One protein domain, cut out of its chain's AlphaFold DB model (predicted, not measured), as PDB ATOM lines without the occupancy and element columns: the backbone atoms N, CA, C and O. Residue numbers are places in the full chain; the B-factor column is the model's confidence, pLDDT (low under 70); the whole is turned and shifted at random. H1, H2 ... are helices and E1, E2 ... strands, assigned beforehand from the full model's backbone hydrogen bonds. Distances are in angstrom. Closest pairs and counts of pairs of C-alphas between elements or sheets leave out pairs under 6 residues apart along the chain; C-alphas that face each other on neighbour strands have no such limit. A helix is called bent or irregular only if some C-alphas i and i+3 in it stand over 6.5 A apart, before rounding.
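What this domain is: This is residues 35 to 140 of the 318 residues of an uncharacterized protein of Leadbetterella byssophila (strain DSM 17132 / JCM 16389 / KACC 11308 / NBRC 106382 / 4M15) (UniProt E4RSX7). A small two-stranded sheet, E1 and E2, with the short helix H3 next to it, lies across the middle helix H2 from the long, kinked helix H4, on which H2 packs. H1 packs on residues 116 to 120 of H4, a stretch within the residues 110 to 121 of H4 on which H2 packs, and residues 130 to 140 fold back past H2. The 106 printed residues hold four named helices and two named strands, in the order H1, E1, H2, E2, H3, H4; the sheet is antiparallel and the class is mostly helix. The whole is compact, with a radius of gyration of the C-alphas of 14.0 A and spans of 39 by 32 by 26 A.

How they stand to each other: E1, residues 53 to 55, and E2, residues 79 to 81, are antiparallel neighbours at 153 degrees, with N 54 and O 80 within hydrogen-bond range at 2.8 A. H3, residues 82 to 87, follows E2 by a tight link; the closest C-alphas of E1 and H3, Tyr 53 and Val 82, are 5.1 A apart. H2, residues 59 to 68, touches H4, residues 102 to 129, along residues 110 to 121 of H4 alone; their closest C-alphas, Ala 67 and Tyr 114, are 4.6 A apart, and they run opposite ways at a steep tilt of 42 degrees. H1, residues 35 to 43, touches residues 116 to 120 of H4 alone, with closest C-alphas Ile 39 and Glu 116 at 7.3 A; the tilt of 69 degrees is steep, only just short of about perpendicular. H1 and H2 are apart. Every O i to N i+4 pair is within hydrogen-bond range in H1, H2 and H3, and 20 of 24 in H4.

Where its parts are: H1 begins at C-alpha 35 (113.326, 51.711, -27.672). H2 spans 14.1 A. H4 spans 38.8 A, ends at C-alpha 129 (90.030, 52.674, -22.534), and has a kink of 34 degrees near residue 118; it is irregular, but only just, with C-alphas 106 and 109 at 7.0 A.

The domain as a whole: The C-alphas farthest apart, Asn 100 and Thr 129, are 40.5 A apart. The link from H3 to H4, residues 88 to 101, is long. The printed part has no cut, and no printed residue is under 70 in pLDDT.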
ATOM      1  N   ARG A  35     113.265  52.822 -28.639       87.25
ATOM      2  CA  ARG A  35     113.326  51.711 -27.672       87.25
ATOM      3  C   ARG A  35     111.941  51.092 -27.435       87.25
ATOM      4  O   ARG A  35     111.850  49.876 -27.303       87.25
ATOM      5  N   GLU A  36     110.887  51.912 -27.406       83.94
ATOM      6  CA  GLU A  36     109.501  51.443 -27.267       83.94
ATOM      7  C   GLU A  36     109.105  50.531 -28.436       83.94
ATOM      8  O   GLU A  36     108.605  49.433 -28.204       83.94
ATOM      9  N   ASP A  37     109.388  50.936 -29.676       85.81
ATOM     10  CA  ASP A  37     109.050  50.140 -30.863       85.81
ATOM     11  C   ASP A  37     109.834  48.826 -30.904       85.81
ATOM     12  O   ASP A  37     109.273  47.777 -31.218       85.81
ATOM     13  N   SER A  38     111.108  48.847 -30.502       84.06
ATOM     14  CA  SER A  38     111.919  47.632 -30.373       84.06
ATOM     15  C   SER A  38     111.322  46.649 -29.359       84.06
ATOM     16  O   SER A  38     111.180  45.460 -29.659       84.06
ATOM     17  N   ILE A  39     110.889  47.132 -28.186       81.56
ATOM     18  CA  ILE A  39     110.213  46.304 -27.173       81.56
ATOM     19  C   ILE A  39     108.898  45.746 -27.723       81.56
ATOM     20  O   ILE A  39     108.627  44.557 -27.557       81.56
ATOM     21  N   LYS A  40     108.091  46.556 -28.419       82.44
ATOM     22  CA  LYS A  40     106.833  46.084 -29.016       82.44
ATOM     23  C   LYS A  40     107.060  44.962 -30.024       82.44
ATOM     24  O   LYS A  40     106.376  43.943 -29.980       82.44
ATOM     25  N   ILE A  41     108.050  45.128 -30.897       83.69
ATOM     26  CA  ILE A  41     108.385  44.153 -31.939       83.69
ATOM     27  C   ILE A  41     108.910  42.843 -31.338       83.69
ATOM     28  O   ILE A  41     108.619  41.767 -31.862       83.69
ATOM     29  N   THR A  42     109.694  42.921 -30.261       84.38
ATOM     30  CA  THR A  42     110.414  41.761 -29.710       84.38
ATOM     31  C   THR A  42     109.685  41.064 -28.564       84.38
ATOM     32  O   THR A  42     109.676  39.836 -28.519       84.38
ATOM     33  N   LEU A  43     109.070  41.813 -27.645       86.75
ATOM     34  CA  LEU A  43     108.496  41.289 -26.402       86.75
ATOM     35  C   LEU A  43     106.966  41.252 -26.392       86.75
ATOM     36  O   LEU A  43     106.418  40.464 -25.626       86.75
ATOM     37  N   LEU A  44     106.297  42.063 -27.217       90.88
ATOM     38  CA  LEU A  44     104.832  42.175 -27.278       90.88
ATOM     39  C   LEU A  44     104.269  41.810 -28.654       90.88
ATOM     40  O   LEU A  44     103.224  42.315 -29.058       90.88
ATOM     41  N   LYS A  45     104.957  40.939 -29.398       92.62
ATOM     42  CA  LYS A  45     104.435  40.450 -30.672       92.62
ATOM     43  C   LYS A  45     103.187  39.599 -30.395       92.62
ATOM     44  O   LYS A  45     103.334  38.523 -29.812       92.62
ATOM     45  N   PRO A  46     101.988  40.039 -30.819       93.31
ATOM     46  CA  PRO A  46     100.766  39.310 -30.529       93.31
ATOM     47  C   PRO A  46     100.762  37.979 -31.282       93.31
ATOM     48  O   PRO A  46     101.189  37.894 -32.439       93.31
ATOM     49  N   SER A  47     100.250  36.940 -30.636       95.38
ATOM     50  CA  SER A  47      99.968  35.647 -31.255       95.38
ATOM     51  C   SER A  47      98.599  35.146 -30.803       95.38
ATOM     52  O   SER A  47      98.167  35.528 -29.723       95.38
ATOM     53  N   PRO A  48      97.874  34.346 -31.603       97.06
ATOM     54  CA  PRO A  48      96.549  33.873 -31.210       97.06
ATOM     55  C   PRO A  48      96.579  33.085 -29.893       97.06
ATOM     56  O   PRO A  48      97.430  32.208 -29.730       97.06
ATOM     57  N   THR A  49      95.618  33.345 -29.001       97.69
ATOM     58  CA  THR A  49      95.435  32.563 -27.773       97.69
ATOM     59  C   THR A  49      95.233  31.092 -28.119       97.69
ATOM     60  O   THR A  49      94.399  30.748 -28.961       97.69
ATOM     61  N   LYS A  50      95.992  30.208 -27.472       98.12
ATOM     62  CA  LYS A  50      95.854  28.760 -27.659       98.12
ATOM     63  C   LYS A  50      94.592  28.241 -26.967       98.12
ATOM     64  O   LYS A  50      94.282  28.651 -25.852       98.12
ATOM     65  N   GLU A  51      93.920  27.289 -27.609       97.50
ATOM     66  CA  GLU A  51      92.780  26.565 -27.040       97.50
ATOM     67  C   GLU A  51      93.232  25.315 -26.255       97.50
ATOM     68  O   GLU A  51      94.166  24.636 -26.696       97.50
ATOM     69  N   PRO A  52      92.547  24.943 -25.154       98.00
ATOM     70  CA  PRO A  52      91.485  25.711 -24.501       98.00
ATOM     71  C   PRO A  52      92.039  26.935 -23.753       98.00
ATOM     72  O   PRO A  52      93.183  26.919 -23.295       98.00
ATOM     73  N   TYR A  53      91.212  27.970 -23.586       98.00
ATOM     74  CA  TYR A  53      91.540  29.159 -22.790       98.00
ATOM     75  C   TYR A  53      90.596  29.372 -21.598       98.00
ATOM     76  O   TYR A  53      89.493  28.828 -21.524       98.00
ATOM     77  N   ILE A  54      91.046  30.208 -20.666       97.31
ATOM     78  CA  ILE A  54      90.321  30.694 -19.494       97.31
ATOM     79  C   ILE A  54      90.002  32.169 -19.726       97.31
ATOM     80  O   ILE A  54      90.855  32.906 -20.215       97.31
ATOM     81  N   LEU A  55      88.785  32.595 -19.389       97.06
ATOM     82  CA  LEU A  55      88.406  34.006 -19.431       97.06
ATOM     83  C   LEU A  55      88.917  34.729 -18.180       97.06
ATOM     84  O   LEU A  55      88.705  34.251 -17.066       97.06
ATOM     85  N   LEU A  56      89.549  35.880 -18.386       95.00
ATOM     86  CA  LEU A  56      89.961  36.814 -17.346       95.00
ATOM     87  C   LEU A  56      89.002  38.007 -17.359       95.00
ATOM     88  O   LEU A  56      88.821  38.665 -18.383       95.00
ATOM     89  N   GLU A  57      88.364  38.281 -16.225       92.50
ATOM     90  CA  GLU A  57      87.493  39.445 -16.063       92.50
ATOM     91  C   GLU A  57      88.296  40.723 -15.803       92.50
ATOM     92  O   GLU A  57      87.829  41.826 -16.098       92.50
ATOM     93  N   ASP A  58      89.482  40.586 -15.207       91.12
ATOM     94  CA  ASP A  58      90.314  41.711 -14.803       91.12
ATOM     95  C   ASP A  58      91.452  41.988 -15.793       91.12
ATOM     96  O   ASP A  58      92.478  41.308 -15.815       91.12
ATOM     97  N   ALA A  59      91.301  43.057 -16.579       92.06
ATOM     98  CA  ALA A  59      92.339  43.512 -17.504       92.06
ATOM     99  C   ALA A  59      93.641  43.920 -16.783       92.06
ATOM    100  O   ALA A  59      94.727  43.797 -17.342       92.06
ATOM    101  N   GLY A  60      93.570  44.398 -15.536       90.81
ATOM    102  CA  GLY A  60      94.763  44.692 -14.744       90.81
ATOM    103  C   GLY A  60      95.571  43.429 -14.447       90.81
ATOM    104  O   GLY A  60      96.797  43.460 -14.534       90.81
ATOM    105  N   LEU A  61      94.893  42.318 -14.139       92.50
ATOM    106  CA  LEU A  61      95.530  41.022 -13.924       92.50
ATOM    107  C   LEU A  61      96.117  40.467 -15.224       92.50
ATOM    108  O   LEU A  61      97.259  40.022 -15.218       92.50
ATOM    109  N   GLU A  62      95.385  40.527 -16.337       95.38
ATOM    110  CA  GLU A  62      95.905  40.104 -17.646       95.38
ATOM    111  C   GLU A  62      97.177  40.884 -18.025       95.38
ATOM    112  O   GLU A  62      98.198  40.294 -18.377       95.38
ATOM    113  N   ALA A  63      97.180  42.206 -17.831       93.38
ATOM    114  CA  ALA A  63      98.368  43.022 -18.064       93.38
ATOM    115  C   ALA A  63      99.560  42.610 -17.192       93.38
ATOM    116  O   ALA A  63     100.704  42.634 -17.653       93.38
ATOM    117  N   GLU A  64      99.308  42.239 -15.935       92.69
ATOM    118  CA  GLU A  64     100.330  41.726 -15.025       92.69
ATOM    119  C   GLU A  64     100.931  40.413 -15.557       92.69
ATOM    120  O   GLU A  64     102.154  40.255 -15.568       92.69
ATOM    121  N   LEU A  65     100.095  39.509 -16.077       95.00
ATOM    122  CA  LEU A  65     100.521  38.239 -16.673       95.00
ATOM    123  C   LEU A  65     101.360  38.456 -17.942       95.00
ATOM    124  O   LEU A  65     102.427  37.850 -18.075       95.00
ATOM    125  N   ILE A  66     100.953  39.361 -18.836       95.69
ATOM    126  CA  ILE A  66     101.715  39.709 -20.051       95.69
ATOM    127  C   ILE A  66     103.063  40.349 -19.687       95.69
ATOM    128  O   ILE A  66     104.116  39.981 -20.226       95.69
ATOM    129  N   ALA A  67     103.058  41.294 -18.740       93.19
ATOM    130  CA  ALA A  67     104.265  41.989 -18.297       93.19
ATOM    131  C   ALA A  67     105.280  41.042 -17.645       93.19
ATOM    132  O   ALA A  67     106.485  41.213 -17.830       93.19
ATOM    133  N   GLN A  68     104.808  40.013 -16.937       93.25
ATOM    134  CA  GLN A  68     105.660  38.958 -16.388       93.25
ATOM    135  C   GLN A  68     106.033  37.877 -17.421       93.25
ATOM    136  O   GLN A  68     106.892  37.042 -17.140       93.25
ATOM    137  N   GLY A  69     105.448  37.906 -18.625       95.12
ATOM    138  CA  GLY A  69     105.684  36.919 -19.684       95.12
ATOM    139  C   GLY A  69     105.029  35.562 -19.421       95.12
ATOM    140  O   GLY A  69     105.497  34.553 -19.943       95.12
ATOM    141  N   MET A  70     103.996  35.537 -18.577       96.06
ATOM    142  CA  MET A  70     103.212  34.344 -18.253       96.06
ATOM    143  C   MET A  70     102.128  34.094 -19.292       96.06
ATOM    144  O   MET A  70     101.923  32.953 -19.690       96.06
ATOM    145  N   ASP A  71     101.471  35.159 -19.747       97.38
ATOM    146  CA  ASP A  71     100.565  35.096 -20.885       97.38
ATOM    147  C   ASP A  71     101.375  35.223 -22.178       97.38
ATOM    148  O   ASP A  71     101.944  36.277 -22.484       97.38
ATOM    149  N   THR A  72     101.510  34.106 -22.893       96.94
ATOM    150  CA  THR A  72     102.442  34.009 -24.023       96.94
ATOM    151  C   THR A  72     101.874  34.551 -25.322       96.94
ATOM    152  O   THR A  72     102.620  34.735 -26.290       96.94
ATOM    153  N   ASP A  73     100.577  34.844 -25.345       96.69
ATOM    154  CA  ASP A  73      99.908  35.372 -26.521       96.69
ATOM    155  C   ASP A  73     100.166  36.892 -26.690       96.69
ATOM    156  O   ASP A  73     100.120  37.407 -27.811       96.69
ATOM    157  N   ASN A  74     100.580  37.560 -25.600       95.56
ATOM    158  CA  ASN A  74     100.873  38.992 -25.469       95.56
ATOM    159  C   ASN A  74      99.719  39.916 -25.892       95.56
ATOM    160  O   ASN A  74      99.954  41.018 -26.399       95.56
ATOM    161  N   GLN A  75      98.475  39.485 -25.709       94.44
ATOM    162  CA  GLN A  75      97.284  40.237 -26.066       94.44
ATOM    163  C   GLN A  75      96.436  40.545 -24.838       94.44
ATOM    164  O   GLN A  75      96.076  39.674 -24.072       94.44
ATOM    165  N   MET A  76      96.024  41.804 -24.714       94.12
ATOM    166  CA  MET A  76      95.002  42.217 -23.751       94.12
ATOM    167  C   MET A  76      93.610  41.878 -24.303       94.12
ATOM    168  O   MET A  76      92.961  42.748 -24.895       94.12
ATOM    169  N   ASN A  77      93.190  40.614 -24.227       95.50
ATOM    170  CA  ASN A  77      91.963  40.121 -24.863       95.50
ATOM    171  C   ASN A  77      90.980  39.432 -23.893       95.50
ATOM    172  O   ASN A  77      89.939  38.929 -24.331       95.50
ATOM    173  N   GLY A  78      91.270  39.467 -22.592       95.75
ATOM    174  CA  GLY A  78      90.532  38.801 -21.530       95.75
ATOM    175  C   GLY A  78      90.697  37.284 -21.539       95.75
ATOM    176  O   GLY A  78      89.768  36.588 -21.118       95.75
ATOM    177  N   LYS A  79      91.802  36.740 -22.062       97.44
ATOM    178  CA  LYS A  79      92.009  35.290 -22.163       97.44
ATOM    179  C   LYS A  79      93.436  34.905 -21.835       97.44
ATOM    180  O   LYS A  79      94.378  35.526 -22.282       97.44
ATOM    181  N   ILE A  80      93.576  33.772 -21.160       98.06
ATOM    182  CA  ILE A  80      94.856  33.084 -21.002       98.06
ATOM    183  C   ILE A  80      94.693  31.626 -21.411       98.06
ATOM    184  O   ILE A  80      93.691  30.990 -21.076       98.06
ATOM    185  N   SER A  81      95.657  31.073 -22.146       98.25
ATOM    186  CA  SER A  81      95.610  29.649 -22.489       98.25
ATOM    187  C   SER A  81      95.695  28.782 -21.227       98.25
ATOM    188  O   SER A  81      96.373  29.135 -20.262       98.25
ATOM    189  N   VAL A  82      95.035  27.619 -21.215       98.06
ATOM    190  CA  VAL A  82      95.151  26.672 -20.089       98.06
ATOM    191  C   VAL A  82      96.606  26.221 -19.910       98.06
ATOM    192  O   VAL A  82      97.065  26.089 -18.782       98.06
ATOM    193  N   GLU A  83      97.356  26.069 -21.010       97.94
ATOM    194  CA  GLU A  83      98.794  25.765 -20.977       97.94
ATOM    195  C   GLU A  83      99.581  26.829 -20.194       97.94
ATOM    196  O   GLU A  83     100.409  26.487 -19.351       97.94
ATOM    197  N   ASP A  84      99.327  28.114 -20.456       98.12
ATOM    198  CA  ASP A  84      99.966  29.219 -19.740       98.12
ATOM    199  C   ASP A  84      99.555  29.234 -18.270       98.12
ATOM    200  O   ASP A  84     100.419  29.245 -17.393       98.12
ATOM    201  N   ALA A  85      98.250  29.147 -17.996       97.81
ATOM    202  CA  ALA A  85      97.703  29.130 -16.644       97.81
ATOM    203  C   ALA A  85      98.276  27.986 -15.785       97.81
ATOM    204  O   ALA A  85      98.602  28.192 -14.612       97.81
ATOM    205  N   ASP A  86      98.456  26.798 -16.364       97.69
ATOM    206  CA  ASP A  86      99.008  25.629 -15.678       97.69
ATOM    207  C   ASP A  86     100.504  25.770 -15.363       97.69
ATOM    208  O   ASP A  86     100.992  25.133 -14.426       97.69
ATOM    209  N   ARG A  87     101.250  26.608 -16.091       97.44
ATOM    210  CA  ARG A  87     102.669  26.874 -15.800       97.44
ATOM    211  C   ARG A  87     102.880  27.870 -14.662       97.44
ATOM    212  O   ARG A  87     103.995  27.971 -14.147       97.44
ATOM    213  N   ILE A  88     101.842  28.598 -14.253       97.12
ATOM    214  CA  ILE A  88     101.952  29.627 -13.218       97.12
ATOM    215  C   ILE A  88     102.029  28.966 -11.840       97.12
ATOM    216  O   ILE A  88     101.025  28.641 -11.207       97.12
ATOM    217  N   GLU A  89     103.255  28.801 -11.343       97.06
ATOM    218  CA  GLU A  89     103.505  28.404  -9.952       97.06
ATOM    219  C   GLU A  89     103.698  29.605  -9.015       97.06
ATOM    220  O   GLU A  89     103.587  29.481  -7.793       97.06
ATOM    221  N   ILE A  90     104.014  30.774  -9.566       94.69
ATOM    222  CA  ILE A  90     104.341  31.987  -8.821       94.69
ATOM    223  C   ILE A  90     103.666  33.154  -9.526       94.69
ATOM    224  O   ILE A  90     103.897  33.333 -10.716       94.69
ATOM    225  N   LEU A  91     102.883  33.949  -8.799       93.56
ATOM    226  CA  LEU A  91     102.250  35.157  -9.322       93.56
ATOM    227  C   LEU A  91     102.625  36.369  -8.471       93.56
ATOM    228  O   LEU A  91     102.438  36.368  -7.252       93.56
ATOM    229  N   GLY A  92     103.113  37.415  -9.134       90.19
ATOM    230  CA  GLY A  92     103.501  38.669  -8.499       90.19
ATOM    231  C   GLY A  92     104.936  38.648  -7.977       90.19
ATOM    232  O   GLY A  92     105.749  37.802  -8.348       90.19
ATOM    233  N   LYS A  93     105.257  39.616  -7.116       85.44
ATOM    234  CA  LYS A  93     106.622  39.851  -6.642       85.44
ATOM    235  C   LYS A  93     106.764  39.761  -5.122       85.44
ATOM    236  O   LYS A  93     105.990  40.407  -4.417       85.44
ATOM    237  N   PRO A  94     107.787  39.067  -4.596       83.81
ATOM    238  CA  PRO A  94     108.076  39.109  -3.175       83.81
ATOM    239  C   PRO A  94     108.353  40.530  -2.710       83.81
ATOM    240  O   PRO A  94     108.918  41.367  -3.417       83.81
ATOM    241  N   VAL A  95     107.937  40.760  -1.476       71.56
ATOM    242  CA  VAL A  95     108.059  42.020  -0.759       71.56
ATOM    243  C   VAL A  95     109.504  42.498  -0.660       71.56
ATOM    244  O   VAL A  95     109.801  43.683  -0.804       71.56
ATOM    245  N   SER A  96     110.397  41.562  -0.372       79.25
ATOM    246  CA  SER A  96     111.812  41.806  -0.184       79.25
ATOM    247  C   SER A  96     112.566  40.626  -0.762       79.25
ATOM    248  O   SER A  96     112.210  39.471  -0.529       79.25
ATOM    249  N   LEU A  97     113.603  40.938  -1.526       81.81
ATOM    250  CA  LEU A  97     114.568  39.970  -2.003       81.81
ATOM    251  C   LEU A  97     115.905  40.301  -1.360       81.81
ATOM    252  O   LEU A  97     116.382  41.434  -1.453       81.81
ATOM    253  N   ALA A  98     116.518  39.316  -0.712       82.75
ATOM    254  CA  ALA A  98     117.904  39.462  -0.311       82.75
ATOM    255  C   ALA A  98     118.759  39.505  -1.583       82.75
ATOM    256  O   ALA A  98     118.627  38.637  -2.437       82.75
ATOM    257  N   VAL A  99     119.641  40.506  -1.699       82.69
ATOM    258  CA  VAL A  99     120.391  40.859  -2.927       82.69
ATOM    259  C   VAL A  99     121.130  39.672  -3.573       82.69
ATOM    260  O   VAL A  99     121.373  39.686  -4.774       82.69
ATOM    261  N   ASN A 100     121.422  38.618  -2.807       84.12
ATOM    262  CA  ASN A 100     122.161  37.436  -3.252       84.12
ATOM    263  C   ASN A 100     121.374  36.119  -3.114       84.12
ATOM    264  O   ASN A 100     121.987  35.055  -3.042       84.12
ATOM    265  N   SER A 101     120.045  36.164  -3.013       86.31
ATOM    266  CA  SER A 101     119.238  34.947  -2.893       86.31
ATOM    267  C   SER A 101     118.953  34.305  -4.255       86.31
ATOM    268  O   SER A 101     118.977  34.970  -5.294       86.31
ATOM    269  N   GLU A 102     118.677  32.998  -4.274       85.88
ATOM    270  CA  GLU A 102     118.294  32.287  -5.506       85.88
ATOM    271  C   GLU A 102     117.006  32.865  -6.117       85.88
ATOM    272  O   GLU A 102     116.839  32.878  -7.336       85.88
ATOM    273  N   GLU A 103     116.126  33.439  -5.291       85.31
ATOM    274  CA  GLU A 103     114.949  34.158  -5.764       85.31
ATOM    275  C   GLU A 103     115.320  35.356  -6.645       85.31
ATOM    276  O   GLU A 103     114.656  35.576  -7.651       85.31
ATOM    277  N   VAL A 104     116.395  36.101  -6.353       87.25
ATOM    278  CA  VAL A 104     116.833  37.213  -7.224       87.25
ATOM    279  C   VAL A 104     117.183  36.714  -8.621       87.25
ATOM    280  O   VAL A 104     116.823  37.359  -9.605       87.25
ATOM    281  N   LYS A 105     117.840  35.554  -8.731       88.50
ATOM    282  CA  LYS A 105     118.168  34.957 -10.035       88.50
ATOM    283  C   LYS A 105     116.909  34.553 -10.798       88.50
ATOM    284  O   LYS A 105     116.842  34.767 -12.004       88.50
ATOM    285  N   TYR A 106     115.916  34.010 -10.093       88.31
ATOM    286  CA  TYR A 106     114.630  33.636 -10.677       88.31
ATOM    287  C   TYR A 106     113.817  34.859 -11.132       88.31
ATOM    288  O   TYR A 106     113.349  34.907 -12.267       88.31
ATOM    289  N   TYR A 107     113.668  35.871 -10.272       88.06
ATOM    290  CA  TYR A 107     112.829  37.032 -10.566       88.06
ATOM    291  C   TYR A 107     113.522  38.094 -11.421       88.06
ATOM    292  O   TYR A 107     112.829  38.899 -12.031       88.06
ATOM    293  N   GLY A 108     114.855  38.125 -11.496       90.00
ATOM    294  CA  GLY A 108     115.604  39.134 -12.253       90.00
ATOM    295  C   GLY A 108     115.112  39.309 -13.699       90.00
ATOM    296  O   GLY A 108     114.749  40.425 -14.075       90.00
ATOM    297  N   PRO A 109     115.017  38.230 -14.501       91.56
ATOM    298  CA  PRO A 109     114.461  38.300 -15.852       91.56
ATOM    299  C   PRO A 109     112.999  38.771 -15.892       91.56
ATOM    300  O   PRO A 109     112.652  39.600 -16.733       91.56
ATOM    301  N   ILE A 110     112.164  38.292 -14.962       90.06
ATOM    302  CA  ILE A 110     110.745  38.670 -14.861       90.06
ATOM    303  C   ILE A 110     110.618  40.170 -14.564       90.06
ATOM    304  O   ILE A 110     109.835  40.859 -15.209       90.06
ATOM    305  N   TYR A 111     111.429  40.706 -13.646       88.44
ATOM    306  CA  TYR A 111     111.440  42.133 -13.328       88.44
ATOM    307  C   TYR A 111     111.892  42.984 -14.499       88.44
ATOM    308  O   TYR A 111     111.257  43.996 -14.785       88.44
ATOM    309  N   ASN A 112     112.977  42.592 -15.167       90.56
ATOM    310  CA  ASN A 112     113.480  43.344 -16.311       90.56
ATOM    311  C   ASN A 112     112.395  43.454 -17.385       90.56
ATOM    312  O   ASN A 112     112.077  44.563 -17.808       90.56
ATOM    313  N   ARG A 113     111.744  42.332 -17.722       92.00
ATOM    314  CA  ARG A 113     110.606  42.331 -18.645       92.00
ATOM    315  C   ARG A 113     109.465  43.209 -18.130       92.00
ATOM    316  O   ARG A 113     108.980  44.054 -18.872       92.00
ATOM    317  N   TYR A 114     109.073  43.060 -16.867       90.75
ATOM    318  CA  TYR A 114     107.982  43.829 -16.271       90.75
ATOM    319  C   TYR A 114     108.210  45.343 -16.382       90.75
ATOM    320  O   TYR A 114     107.315  46.076 -16.803       90.75
ATOM    321  N   PHE A 115     109.410  45.827 -16.043       90.06
ATOM    322  CA  PHE A 115     109.743  47.253 -16.113       90.06
ATOM    323  C   PHE A 115     109.803  47.789 -17.546       90.06
ATOM    324  O   PHE A 115     109.544  48.973 -17.754       90.06
ATOM    325  N   GLU A 116     110.119  46.942 -18.522       91.81
ATOM    326  CA  GLU A 116     110.122  47.310 -19.939       91.81
ATOM    327  C   GLU A 116     108.716  47.295 -20.549       91.81
ATOM    328  O   GLU A 116     108.365  48.189 -21.318       91.81
ATOM    329  N   VAL A 117     107.891  46.315 -20.176       91.94
ATOM    330  CA  VAL A 117     106.584  46.051 -20.789       91.94
ATOM    331  C   VAL A 117     105.452  46.848 -20.136       91.94
ATOM    332  O   VAL A 117     104.625  47.431 -20.837       91.94
ATOM    333  N   MET A 118     105.400  46.920 -18.803       91.06
ATOM    334  CA  MET A 118     104.269  47.519 -18.084       91.06
ATOM    335  C   MET A 118     104.016  49.002 -18.436       91.06
ATOM    336  O   MET A 118     102.850  49.378 -18.578       91.06
ATOM    337  N   PRO A 119     105.032  49.875 -18.624       91.50
ATOM    338  CA  PRO A 119     104.795  51.251 -19.072       91.50
ATOM    339  C   PRO A 119     104.109  51.330 -20.441       91.50
ATOM    340  O   PRO A 119     103.240  52.179 -20.642       91.50
ATOM    341  N   ILE A 120     104.461  50.421 -21.355       91.69
ATOM    342  CA  ILE A 120     103.888  50.355 -22.702       91.69
ATOM    343  C   ILE A 120     102.432  49.898 -22.622       91.69
ATOM    344  O   ILE A 120     101.561  50.572 -23.169       91.69
ATOM    345  N   LEU A 121     102.150  48.823 -21.874       90.25
ATOM    346  CA  LEU A 121     100.779  48.349 -21.653       90.25
ATOM    347  C   LEU A 121      99.906  49.440 -21.027       90.25
ATOM    348  O   LEU A 121      98.807  49.701 -21.510       90.25
ATOM    349  N   LYS A 122     100.409  50.138 -19.998       89.69
ATOM    350  CA  LYS A 122      99.693  51.250 -19.355       89.69
ATOM    351  C   LYS A 122      99.376  52.376 -20.329       89.69
ATOM    352  O   LYS A 122      98.263  52.890 -20.290       89.69
ATOM    353  N   LYS A 123     100.326  52.755 -21.185       89.56
ATOM    354  CA  LYS A 123     100.128  53.788 -22.209       89.56
ATOM    355  C   LYS A 123      99.063  53.360 -23.217       89.56
ATOM    356  O   LYS A 123      98.053  54.042 -23.348       89.56
ATOM    357  N   GLU A 124      99.231  52.197 -23.844       87.94
ATOM    358  CA  GLU A 124      98.305  51.719 -24.876       87.94
ATOM    359  C   GLU A 124      96.894  51.473 -24.343       87.94
ATOM    360  O   GLU A 124      95.904  51.839 -24.975       87.94
ATOM    361  N   TYR A 125      96.781  50.845 -23.176       87.00
ATOM    362  CA  TYR A 125      95.487  50.543 -22.586       87.00
ATOM    363  C   TYR A 125      94.770  51.812 -22.122       87.00
ATOM    364  O   TYR A 125      93.565  51.949 -22.341       87.00
ATOM    365  N   LYS A 126      95.498  52.772 -21.537       86.81
ATOM    366  CA  LYS A 126      94.934  54.070 -21.154       86.81
ATOM    367  C   LYS A 126      94.461  54.855 -22.373       86.81
ATOM    368  O   LYS A 126      93.393  55.452 -22.311       86.81
ATOM    369  N   GLU A 127      95.202  54.833 -23.476       84.06
ATOM    370  CA  GLU A 127      94.777  55.454 -24.737       84.06
ATOM    371  C   GLU A 127      93.509  54.793 -25.305       84.06
ATOM    372  O   GLU A 127      92.622  55.490 -25.793       84.06
ATOM    373  N   LYS A 128      93.383  53.464 -25.189       79.06
ATOM    374  CA  LYS A 128      92.226  52.703 -25.695       79.06
ATOM    375  C   LYS A 128      90.978  52.807 -24.813       79.06
ATOM    376  O   LYS A 128      89.869  52.808 -25.335       79.06
ATOM    377  N   THR A 129      91.143  52.846 -23.491       77.69
ATOM    378  CA  THR A 129      90.030  52.674 -22.534       77.69
ATOM    379  C   THR A 129      89.819  53.857 -21.593       77.69
ATOM    380  O   THR A 129      88.780  53.943 -20.944       77.69
ATOM    381  N   GLY A 130      90.803  54.752 -21.463       78.94
ATOM    382  CA  GLY A 130      90.809  55.818 -20.459       78.94
ATOM    383  C   GLY A 130      91.025  55.337 -19.018       78.94
ATOM    384  O   GLY A 130      90.970  56.155 -18.100       78.94
ATOM    385  N   THR A 131      91.273  54.041 -18.794       71.69
ATOM    386  CA  THR A 131      91.384  53.448 -17.452       71.69
ATOM    387  C   THR A 131      92.814  53.026 -17.113       71.69
ATOM    388  O   THR A 131      93.620  52.731 -17.993       71.69
ATOM    389  N   GLU A 132      93.153  53.035 -15.822       76.94
ATOM    390  CA  GLU A 132      94.447  52.539 -15.344       76.94
ATOM    391  C   GLU A 132      94.432  51.011 -15.215       76.94
ATOM    392  O   GLU A 132      93.436  50.422 -14.793       76.94
ATOM    393  N   LEU A 133      95.562  50.378 -15.542       77.62
ATOM    394  CA  LEU A 133      95.797  48.955 -15.292       77.62
ATOM    395  C   LEU A 133      96.113  48.755 -13.806       77.62
ATOM    396  O   LEU A 133      97.264  48.850 -13.371       77.62
ATOM    397  N   ILE A 134      95.045  48.561 -13.042       78.94
ATOM    398  CA  ILE A 134      95.011  48.260 -11.612       78.94
ATOM    399  C   ILE A 134      94.201  46.978 -11.483       78.94
ATOM    400  O   ILE A 134      93.146  46.868 -12.107       78.94
ATOM    401  N   VAL A 135      94.664  46.035 -10.665       80.44
ATOM    402  CA  VAL A 135      93.914  44.800 -10.430       80.44
ATOM    403  C   VAL A 135      92.728  45.108  -9.517       80.44
ATOM    404  O   VAL A 135      92.897  45.502  -8.362       80.44
ATOM    405  N   LYS A 136      91.509  44.963 -10.030       80.69
ATOM    406  CA  LYS A 136      90.256  45.253  -9.314       80.69
ATOM    407  C   LYS A 136      89.631  43.991  -8.740       80.69
ATOM    408  O   LYS A 136      89.057  44.025  -7.652       80.69
ATOM    409  N   LYS A 137      89.759  42.874  -9.452       82.62
ATOM    410  CA  LYS A 137      89.285  41.549  -9.060       82.62
ATOM    411  C   LYS A 137      90.448  40.565  -9.041       82.62
ATOM    412  O   LYS A 137      91.257  40.509  -9.956       82.62
ATOM    413  N   LEU A 138      90.498  39.758  -7.985       85.75
ATOM    414  CA  LEU A 138      91.454  38.655  -7.834       85.75
ATOM    415  C   LEU A 138      90.775  37.280  -7.875       85.75
ATOM    416  O   LEU A 138      91.421  36.270  -7.613       85.75
ATOM    417  N   SER A 139      89.481  37.220  -8.207       88.19
ATOM    418  CA  SER A 139      88.745  35.957  -8.354       88.19
ATOM    419  C   SER A 139      89.381  35.032  -9.387       88.19
ATOM    420  O   SER A 139      89.412  33.820  -9.175       88.19
ATOM    421  N   ASP A 140      89.943  35.612 -10.447       91.69
ATOM    422  CA  ASP A 140      90.548  34.898 -11.572       91.69
ATOM    423  C   ASP A 140      91.816  34.136 -11.169       91.69
ATOM    424  O   ASP A 140      92.182  33.162 -11.815       91.69
TER     425      ASP A 140